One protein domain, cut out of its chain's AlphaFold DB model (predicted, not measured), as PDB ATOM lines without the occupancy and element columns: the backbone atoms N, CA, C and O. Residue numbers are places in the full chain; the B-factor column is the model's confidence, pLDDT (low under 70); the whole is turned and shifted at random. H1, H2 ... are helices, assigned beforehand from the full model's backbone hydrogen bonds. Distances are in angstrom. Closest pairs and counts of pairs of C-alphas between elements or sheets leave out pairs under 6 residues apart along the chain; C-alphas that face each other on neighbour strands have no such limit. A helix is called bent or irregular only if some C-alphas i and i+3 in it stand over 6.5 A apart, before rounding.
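This is residues 2 to 67 of the 98 residues of an uncharacterized protein of Robinsoniella sp. RHS (UniProt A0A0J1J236). Two long helices, H1 and H2, lie side by side and run opposite ways as a helical hairpin; after H2 the chain folds back in a long loop, residues 48 to 61. That loop leads to a short helix, H3, which is set crosswise to H2 near its residues 32 to 36, on the side of H2 away from H1. The printed part has 66 residues with three named helices, in the order H1, H2, H3 along the chain, and no named strand; its class is all helix. The whole is compact, with a radius of gyration of the C-alphas of 12.1 A, and elongated in outline, spanning 37 by 23 by 17 A.

The longest helix is H1, residues 2 to 21, 20 residues and 28.2 A from first to last C-alpha. It begins at C-alpha 2, at (-14.304, 42.233, -38.380), and ends at C-alpha 21, at (3.394, 47.450, -59.704). H2, residues 30 to 47, measures 25.7 A and begins at C-alpha 30, at (7.082, 45.533, -52.870). H3, residues 62 to 67, measures 10.0 A and ends at C-alpha 67, at (2.159, 59.426, -50.302). H3 is irregular: C-alphas 63 and 66 are 7.6 A apart, and its line is a rough one.

H1 and H2 touch, with 16 pairs of C-alphas within 8 A. Their closest C-alphas, those of His 18 and Lys 30, are 5.6 A apart. The two helices form a hairpin, at a shallow tilt of 24 degrees and running opposite ways, and their centres are 9.8 A apart. H2 and H3 only just touch, with 3 pairs of C-alphas within 8 A, and H2 does so with residues 32 to 36 alone. Their closest C-alphas, those of Met 32 and Met 64, are 7.0 A apart. The lines of H2 and H3 are about perpendicular, at 76 degrees. H1 and H3 are apart. In H1 and H2 every O i to N i+4 pair is within hydrogen-bond range; in H3 0 of 2 such pairs are, while 2 of 3 O i to N i+3 pairs are.

The two C-alphas farthest apart are those of Ala 24 and Gly 49, at 37.3 A. The first and last printed C-alphas, those of Tyr 2 and Val 67, are 26.6 A apart. The link from H1 to H2, 8 residues, is short. The link from H2 to H3, 14 residues, is long, and its C-alphas lie 8 to 18 A from the mean of the C-alphas. The printed part has no cut. The mean pLDDT of the printed part is 93.5, with 86 for H3, and no printed residue is under 70.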
ATOM      1  N   TYR A   2     -14.744  40.984 -37.718       90.44
ATOM      2  CA  TYR A   2     -14.304  42.233 -38.380       90.44
ATOM      3  C   TYR A   2     -12.787  42.410 -38.480       90.44
ATOM      4  O   TYR A   2     -12.281  42.733 -39.546       90.44
ATOM      5  N   ARG A   3     -12.049  42.120 -37.403       93.00
ATOM      6  CA  ARG A   3     -10.580  42.176 -37.415       93.00
ATOM      7  C   ARG A   3      -9.954  41.233 -38.450       93.00
ATOM      8  O   ARG A   3      -8.964  41.606 -39.062       93.00
ATOM      9  N   GLU A   4     -10.543  40.057 -38.669       94.88
ATOM     10  CA  GLU A   4     -10.047  39.142 -39.705       94.88
ATOM     11  C   GLU A   4     -10.422  39.579 -41.110       94.88
ATOM     12  O   GLU A   4      -9.604  39.454 -42.007       94.88
ATOM     13  N   MET A   5     -11.602  40.171 -41.303       96.81
ATOM     14  CA  MET A   5     -11.939  40.750 -42.607       96.81
ATOM     15  C   MET A   5     -10.977  41.881 -42.986       96.81
ATOM     16  O   MET A   5     -10.586  41.984 -44.143       96.81
ATOM     17  N   ILE A   6     -10.552  42.700 -42.017       95.94
ATOM     18  CA  ILE A   6      -9.544  43.742 -42.259       95.94
ATOM     19  C   ILE A   6      -8.188  43.111 -42.595       95.94
ATOM     20  O   ILE A   6      -7.544  43.557 -43.539       95.94
ATOM     21  N   ARG A   7      -7.767  42.068 -41.866       97.19
ATOM     22  CA  ARG A   7      -6.521  41.345 -42.168       97.19
ATOM     23  C   ARG A   7      -6.535  40.771 -43.584       97.19
ATOM     24  O   ARG A   7      -5.600  41.016 -44.337       97.19
ATOM     25  N   GLU A   8      -7.596  40.056 -43.937       98.06
ATOM     26  CA  GLU A   8      -7.774  39.471 -45.265       98.06
ATOM     27  C   GLU A   8      -7.737  40.556 -46.349       98.06
ATOM     28  O   GLU A   8      -7.029  40.411 -47.342       98.06
ATOM     29  N   GLY A   9      -8.421  41.684 -46.128       97.88
ATOM     30  CA  GLY A   9      -8.365  42.837 -47.026       97.88
ATOM     31  C   GLY A   9      -6.940  43.369 -47.207       97.88
ATOM     32  O   GLY A   9      -6.489  43.536 -48.335       97.88
ATOM     33  N   CYS A  10      -6.188  43.563 -46.121       97.81
ATOM     34  CA  CYS A  10      -4.785  43.978 -46.200       97.81
ATOM     35  C   CYS A  10      -3.930  42.986 -47.003       97.81
ATOM     36  O   CYS A  10      -3.122  43.404 -47.827       97.81
ATOM     37  N   GLU A  11      -4.102  41.680 -46.801       98.00
ATOM     38  CA  GLU A  11      -3.355  40.660 -47.546       98.00
ATOM     39  C   GLU A  11      -3.701  40.654 -49.039       98.00
ATOM     40  O   GLU A  11      -2.814  40.496 -49.880       98.00
ATOM     41  N   GLN A  12      -4.973  40.857 -49.380       98.38
ATOM     42  CA  GLN A  12      -5.421  40.980 -50.765       98.38
ATOM     43  C   GLN A  12      -4.827  42.216 -51.444       98.38
ATOM     44  O   GLN A  12      -4.303  42.092 -52.549       98.38
ATOM     45  N   GLU A  13      -4.824  43.364 -50.769       97.44
ATOM     46  CA  GLU A  13      -4.224  44.605 -51.274       97.44
ATOM     47  C   GLU A  13      -2.705  44.477 -51.458       97.44
ATOM     48  O   GLU A  13      -2.160  44.947 -52.452       97.44
ATOM     49  N   ILE A  14      -2.005  43.776 -50.556       97.19
ATOM     50  CA  ILE A  14      -0.564  43.507 -50.707       97.19
ATOM     51  C   ILE A  14      -0.313  42.652 -51.953       97.19
ATOM     52  O   ILE A  14       0.530  43.000 -52.783       97.19
ATOM     53  N   ARG A  15      -1.069  41.556 -52.116       97.56
ATOM     54  CA  ARG A  15      -0.963  40.678 -53.295       97.56
ATOM     55  C   ARG A  15      -1.262  41.440 -54.583       97.56
ATOM     56  O   ARG A  15      -0.526  41.303 -55.559       97.56
ATOM     57  N   TRP A  16      -2.313  42.257 -54.577       97.12
ATOM     58  CA  TRP A  16      -2.679  43.093 -55.714       97.12
ATOM     59  C   TRP A  16      -1.581  44.113 -56.035       97.12
ATOM     60  O   TRP A  16      -1.175  44.225 -57.188       97.12
ATOM     61  N   GLY A  17      -1.038  44.798 -55.026       94.25
ATOM     62  CA  GLY A  17       0.003  45.810 -55.206       94.25
ATOM     63  C   GLY A  17       1.286  45.222 -55.784       94.25
ATOM     64  O   GLY A  17       1.860  45.782 -56.716       94.25
ATOM     65  N   HIS A  18       1.694  44.044 -55.299       95.38
ATOM     66  CA  HIS A  18       2.839  43.313 -55.851       95.38
ATOM     67  C   HIS A  18       2.612  42.894 -57.300       95.38
ATOM     68  O   HIS A  18       3.550  42.938 -58.092       95.38
ATOM     69  N   TYR A  19       1.387  42.495 -57.647       94.56
ATOM     70  CA  TYR A  19       1.031  42.096 -59.006       94.56
ATOM     71  C   TYR A  19       1.008  43.282 -59.978       94.56
ATOM     72  O   TYR A  19       1.573  43.189 -61.063       94.56
ATOM     73  N   VAL A  20       0.371  44.395 -59.600       92.50
ATOM     74  CA  VAL A  20       0.164  45.536 -60.505       92.50
ATOM     75  C   VAL A  20       1.422  46.373 -60.694       92.50
ATOM     76  O   VAL A  20       1.706  46.791 -61.814       92.50
ATOM     77  N   ILE A  21       2.179  46.626 -59.624       87.31
ATOM     78  CA  ILE A  21       3.394  47.450 -59.704       87.31
ATOM     79  C   ILE A  21       4.602  46.600 -60.108       87.31
ATOM     80  O   ILE A  21       5.462  47.067 -60.859       87.31
ATOM     81  N   GLY A  22       4.667  45.347 -59.644       84.19
ATOM     82  CA  GLY A  22       5.808  44.472 -59.890       84.19
ATOM     83  C   GLY A  22       7.114  45.134 -59.451       84.19
ATOM     84  O   GLY A  22       7.229  45.588 -58.316       84.19
ATOM     85  N   ASP A  23       8.073  45.193 -60.374       85.19
ATOM     86  CA  ASP A  23       9.345  45.914 -60.226       85.19
ATOM     87  C   ASP A  23       9.461  47.047 -61.273       85.19
ATOM     88  O   ASP A  23      10.553  47.477 -61.641       85.19
ATOM     89  N   ALA A  24       8.320  47.506 -61.802       84.75
ATOM     90  CA  ALA A  24       8.263  48.417 -62.944       84.75
ATOM     91  C   ALA A  24       8.476  49.896 -62.574       84.75
ATOM     92  O   ALA A  24       8.728  50.711 -63.461       84.75
ATOM     93  N   ILE A  25       8.368  50.256 -61.290       85.69
ATOM     94  CA  ILE A  25       8.458  51.643 -60.814       85.69
ATOM     95  C   ILE A  25       9.716  51.816 -59.950       85.69
ATOM     96  O   ILE A  25       9.750  51.358 -58.805       85.69
ATOM     97  N   PRO A  26      10.754  52.507 -60.456       86.69
ATOM     98  CA  PRO A  26      11.930  52.840 -59.662       86.69
ATOM     99  C   PRO A  26      11.553  53.666 -58.428       86.69
ATOM    100  O   PRO A  26      10.856  54.672 -58.534       86.69
ATOM    101  N   GLY A  27      12.037  53.251 -57.256       85.12
ATOM    102  CA  GLY A  27      11.756  53.936 -55.990       85.12
ATOM    103  C   GLY A  27      10.443  53.536 -55.309       85.12
ATOM    104  O   GLY A  27      10.111  54.120 -54.282       85.12
ATOM    105  N   LEU A  28       9.721  52.537 -55.831       89.38
ATOM    106  CA  LEU A  28       8.545  51.953 -55.186       89.38
ATOM    107  C   LEU A  28       8.665  50.427 -55.154       89.38
ATOM    108  O   LEU A  28       8.337  49.748 -56.124       89.38
ATOM    109  N   THR A  29       9.155  49.888 -54.036       92.94
ATOM    110  CA  THR A  29       9.360  48.439 -53.891       92.94
ATOM    111  C   THR A  29       8.143  47.735 -53.293       92.94
ATOM    112  O   THR A  29       7.282  48.343 -52.646       92.94
ATOM    113  N   LYS A  30       8.096  46.412 -53.465       93.81
ATOM    114  CA  LYS A  30       7.082  45.533 -52.870       93.81
ATOM    115  C   LYS A  30       7.048  45.636 -51.343       93.81
ATOM    116  O   LYS A  30       5.970  45.606 -50.748       93.81
ATOM    117  N   GLU A  31       8.202  45.797 -50.707       93.88
ATOM    118  CA  GLU A  31       8.338  45.989 -49.261       93.88
ATOM    119  C   GLU A  31       7.709  47.313 -48.837       93.88
ATOM    120  O   GLU A  31       6.877  47.322 -47.935       93.88
ATOM    121  N   MET A  32       7.995  48.405 -49.556       94.12
ATOM    122  CA  MET A  32       7.406  49.714 -49.259       94.12
ATOM    123  C   MET A  32       5.872  49.667 -49.317       94.12
ATOM    124  O   MET A  32       5.203  50.188 -48.425       94.12
ATOM    125  N   ILE A  33       5.306  49.007 -50.333       93.38
ATOM    126  CA  ILE A  33       3.852  48.799 -50.462       93.38
ATOM    127  C   ILE A  33       3.316  47.981 -49.280       93.38
ATOM    128  O   ILE A  33       2.303  48.335 -48.676       93.38
ATOM    129  N   THR A  34       4.011  46.896 -48.935       96.06
ATOM    130  CA  THR A  34       3.622  45.993 -47.845       96.06
ATOM    131  C   THR A  34       3.577  46.721 -46.509       96.06
ATOM    132  O   THR A  34       2.590  46.621 -45.780       96.06
ATOM    133  N   ASP A  35       4.626  47.476 -46.199       96.19
ATOM    134  CA  ASP A  35       4.748  48.205 -44.943       96.19
ATOM    135  C   ASP A  35       3.690  49.301 -44.835       96.19
ATOM    136  O   ASP A  35       3.086  49.476 -43.775       96.19
ATOM    137  N   TYR A  36       3.402  49.977 -45.950       95.56
ATOM    138  CA  TYR A  36       2.365  51.000 -46.008       95.56
ATOM    139  C   TYR A  36       0.964  50.425 -45.772       95.56
ATOM    140  O   TYR A  36       0.206  50.945 -44.952       95.56
ATOM    141  N   ILE A  37       0.618  49.313 -46.427       96.62
ATOM    142  CA  ILE A  37      -0.692  48.670 -46.252       96.62
ATOM    143  C   ILE A  37      -0.855  48.129 -44.827       96.62
ATOM    144  O   ILE A  37      -1.929  48.268 -44.238       96.62
ATOM    145  N   LYS A  38       0.201  47.560 -44.230       97.44
ATOM    146  CA  LYS A  38       0.172  47.110 -42.829       97.44
ATOM    147  C   LYS A  38      -0.044  48.270 -41.857       97.44
ATOM    148  O   LYS A  38      -0.862  48.144 -40.944       97.44
ATOM    149  N   TYR A  39       0.629  49.400 -42.083       97.12
ATOM    150  CA  TYR A  39       0.389  50.633 -41.333       97.12
ATOM    151  C   TYR A  39      -1.075  51.083 -41.450       97.12
ATOM    152  O   TYR A  39      -1.739  51.309 -40.436       97.12
ATOM    153  N   LEU A  40      -1.633  51.122 -42.666       96.38
ATOM    154  CA  LEU A  40      -3.040  51.471 -42.873       96.38
ATOM    155  C   LEU A  40      -3.991  50.491 -42.172       96.38
ATOM    156  O   LEU A  40      -4.967  50.925 -41.558       96.38
ATOM    157  N   GLY A  41      -3.699  49.190 -42.205       97.00
ATOM    158  CA  GLY A  41      -4.457  48.173 -41.478       97.00
ATOM    159  C   GLY A  41      -4.498  48.452 -39.974       97.00
ATOM    160  O   GLY A  41      -5.572  48.465 -39.365       97.00
ATOM    161  N   ASN A  42      -3.347  48.769 -39.378       97.56
ATOM    162  CA  ASN A  42      -3.250  49.161 -37.972       97.56
ATOM    163  C   ASN A  42      -4.002  50.457 -37.662       97.56
ATOM    164  O   ASN A  42      -4.725  50.514 -36.663       97.56
ATOM    165  N   LEU A  43      -3.868  51.472 -38.517       95.81
ATOM    166  CA  LEU A  43      -4.563  52.748 -38.384       95.81
ATOM    167  C   LEU A  43      -6.084  52.547 -38.389       95.81
ATOM    168  O   LEU A  43      -6.786  53.054 -37.516       95.81
ATOM    169  N   ARG A  44      -6.611  51.757 -39.332       95.50
ATOM    170  CA  ARG A  44      -8.048  51.453 -39.423       95.50
ATOM    171  C   ARG A  44      -8.537  50.639 -38.228       95.50
ATOM    172  O   ARG A  44      -9.587  50.963 -37.679       95.50
ATOM    173  N   CYS A  45      -7.780  49.634 -37.781       95.94
ATOM    174  CA  CYS A  45      -8.123  48.886 -36.571       95.94
ATOM    175  C   CYS A  45      -8.165  49.782 -35.330       95.94
ATOM    176  O   CYS A  45      -9.132  49.713 -34.576       95.94
ATOM    177  N   THR A  46      -7.169  50.650 -35.154       94.81
ATOM    178  CA  THR A  46      -7.093  51.568 -34.009       94.81
ATOM    179  C   THR A  46      -8.254  52.565 -34.022       94.81
ATOM    180  O   THR A  46      -8.907  52.746 -32.998       94.81
ATOM    181  N   ASN A  47      -8.595  53.128 -35.188       94.12
ATOM    182  CA  ASN A  47      -9.731  54.048 -35.340       94.12
ATOM    183  C   ASN A  47     -11.086  53.399 -35.011       94.12
ATOM    184  O   ASN A  47     -12.019  54.090 -34.615       94.12
ATOM    185  N   LEU A  48     -11.196  52.078 -35.163       94.75
ATOM    186  CA  LEU A  48     -12.385  51.299 -34.813       94.75
ATOM    187  C   LEU A  48     -12.342  50.742 -33.376       94.75
ATOM    188  O   LEU A  48     -13.228  49.983 -32.989       94.75
ATOM    189  N   GLY A  49     -11.321  51.085 -32.583       95.25
ATOM    190  CA  GLY A  49     -11.150  50.608 -31.206       95.25
ATOM    191  C   GLY A  49     -10.654  49.161 -31.089       95.25
ATOM    192  O   GLY A  49     -10.725  48.565 -30.013       95.25
ATOM    193  N   PHE A  50     -10.154  48.567 -32.174       94.88
ATOM    194  CA  PHE A  50      -9.584  47.222 -32.168       94.88
ATOM    195  C   PHE A  50      -8.084  47.230 -31.859       94.88
ATOM    196  O   PHE A  50      -7.372  48.203 -32.098       94.88
ATOM    197  N   LYS A  51      -7.573  46.084 -31.388       94.50
ATOM    198  CA  LYS A  51      -6.125  45.854 -31.291       94.50
ATOM    199  C   LYS A  51      -5.494  45.807 -32.684       94.50
ATOM    200  O   LYS A  51      -6.066  45.208 -33.601       94.50
ATOM    201  N   LYS A  52      -4.281  46.352 -32.784       95.69
ATOM    202  CA  LYS A  52      -3.452  46.379 -33.995       95.69
ATOM    203  C   LYS A  52      -3.263  44.981 -34.599       95.69
ATOM    204  O   LYS A  52      -3.340  43.967 -33.894       95.69
ATOM    205  N   LEU A  53      -3.095  44.927 -35.915       94.56
ATOM    206  CA  LEU A  53      -2.957  43.697 -36.698       94.56
ATOM    207  C   LEU A  53      -1.504  43.257 -36.845       94.56
ATOM    208  O   LEU A  53      -1.239  42.059 -36.749       94.56
ATOM    209  N   TYR A  54      -0.605  44.215 -37.066       96.25
ATOM    210  CA  TYR A  54       0.793  43.983 -37.407       96.25
ATOM    211  C   TYR A  54       1.699  44.710 -36.412       96.25
ATOM    212  O   TYR A  54       1.541  45.906 -36.189       96.25
ATOM    213  N   GLU A  55       2.645  44.016 -35.793       94.81
ATOM    214  CA  GLU A  55       3.600  44.656 -34.880       94.81
ATOM    215  C   GLU A  55       4.618  45.500 -35.658       94.81
ATOM    216  O   GLU A  55       4.992  45.145 -36.771       94.81
ATOM    217  N   GLY A  56       5.049  46.631 -35.092       94.12
ATOM    218  CA  GLY A  56       6.067  47.502 -35.698       94.12
ATOM    219  C   GLY A  56       5.579  48.412 -36.833       94.12
ATOM    220  O   GLY A  56       6.343  49.246 -37.303       94.12
ATOM    221  N   HIS A  57       4.310  48.317 -37.239       95.50
ATOM    222  CA  HIS A  57       3.708  49.159 -38.287       95.50
ATOM    223  C   HIS A  57       2.762  50.208 -37.687       95.50
ATOM    224  O   HIS A  57       1.600  50.328 -38.076       95.50
ATOM    225  N   ASP A  58       3.229  50.899 -36.654       93.56
ATOM    226  CA  ASP A  58       2.423  51.844 -35.875       93.56
ATOM    227  C   ASP A  58       2.406  53.251 -36.468       93.56
ATOM    228  O   ASP A  58       1.440  53.994 -36.287       93.56
ATOM    229  N   GLU A  59       3.462  53.584 -37.197       94.06
ATOM    230  CA  GLU A  59       3.691  54.881 -37.813       94.06
ATOM    231  C   GLU A  59       3.822  54.727 -39.328       94.06
ATOM    232  O   GLU A  59       4.105  53.638 -39.840       94.06
ATOM    233  N   GLU A  60       3.588  55.824 -40.048       93.00
ATOM    234  CA  GLU A  60       3.753  55.853 -41.497       93.00
ATOM    235  C   GLU A  60       5.227  55.571 -41.851       93.00
ATOM    236  O   GLU A  60       6.116  56.248 -41.325       93.00
ATOM    237  N   PRO A  61       5.525  54.604 -42.742       92.31
ATOM    238  CA  PRO A  61       6.893  54.356 -43.180       92.31
ATOM    239  C   PRO A  61       7.510  55.619 -43.786       92.31
ATOM    240  O   PRO A  61       6.955  56.205 -44.717       92.31
ATOM    241  N   ALA A  62       8.693  56.018 -43.314       88.06
ATOM    242  CA  ALA A  62       9.346  57.253 -43.761       88.06
ATOM    243  C   ALA A  62       9.564  57.302 -45.288       88.06
ATOM    244  O   ALA A  62       9.397  58.356 -45.906       88.06
ATOM    245  N   SER A  63       9.854  56.149 -45.904       85.69
ATOM    246  CA  SER A  63      10.005  55.976 -47.358       85.69
ATOM    247  C   SER A  63       8.722  56.236 -48.159       85.69
ATOM    248  O   SER A  63       8.790  56.423 -49.372       85.69
ATOM    249  N   MET A  64       7.566  56.275 -47.494       89.25
ATOM    250  CA  MET A  64       6.239  56.482 -48.078       89.25
ATOM    251  C   MET A  64       5.562  57.769 -47.583       89.25
ATOM    252  O   MET A  64       4.434  58.047 -47.968       89.25
ATOM    253  N   SER A  65       6.253  58.606 -46.803       87.50
ATOM    254  CA  SER A  65       5.729  59.894 -46.307       87.50
ATOM    255  C   SER A  65       5.333  60.886 -47.413       87.50
ATOM    256  O   SER A  65       4.574  61.825 -47.187       87.50
ATOM    257  N   TRP A  66       5.839  60.706 -48.634       84.00
ATOM    258  CA  TRP A  66       5.401  61.485 -49.792       84.00
ATOM    259  C   TRP A  66       3.974  61.110 -50.223       84.00
ATOM    260  O   TRP A  66       3.253  61.963 -50.736       84.00
ATOM    261  N   VAL A  67       3.521  59.875 -49.976       84.19
ATOM    262  CA  VAL A  67       2.159  59.426 -50.302       84.19
ATOM    263  C   VAL A  67       1.138  60.241 -49.515       84.19
ATOM    264  O   VAL A  67       0.179  60.745 -50.105       84.19
TER     265      VAL A  67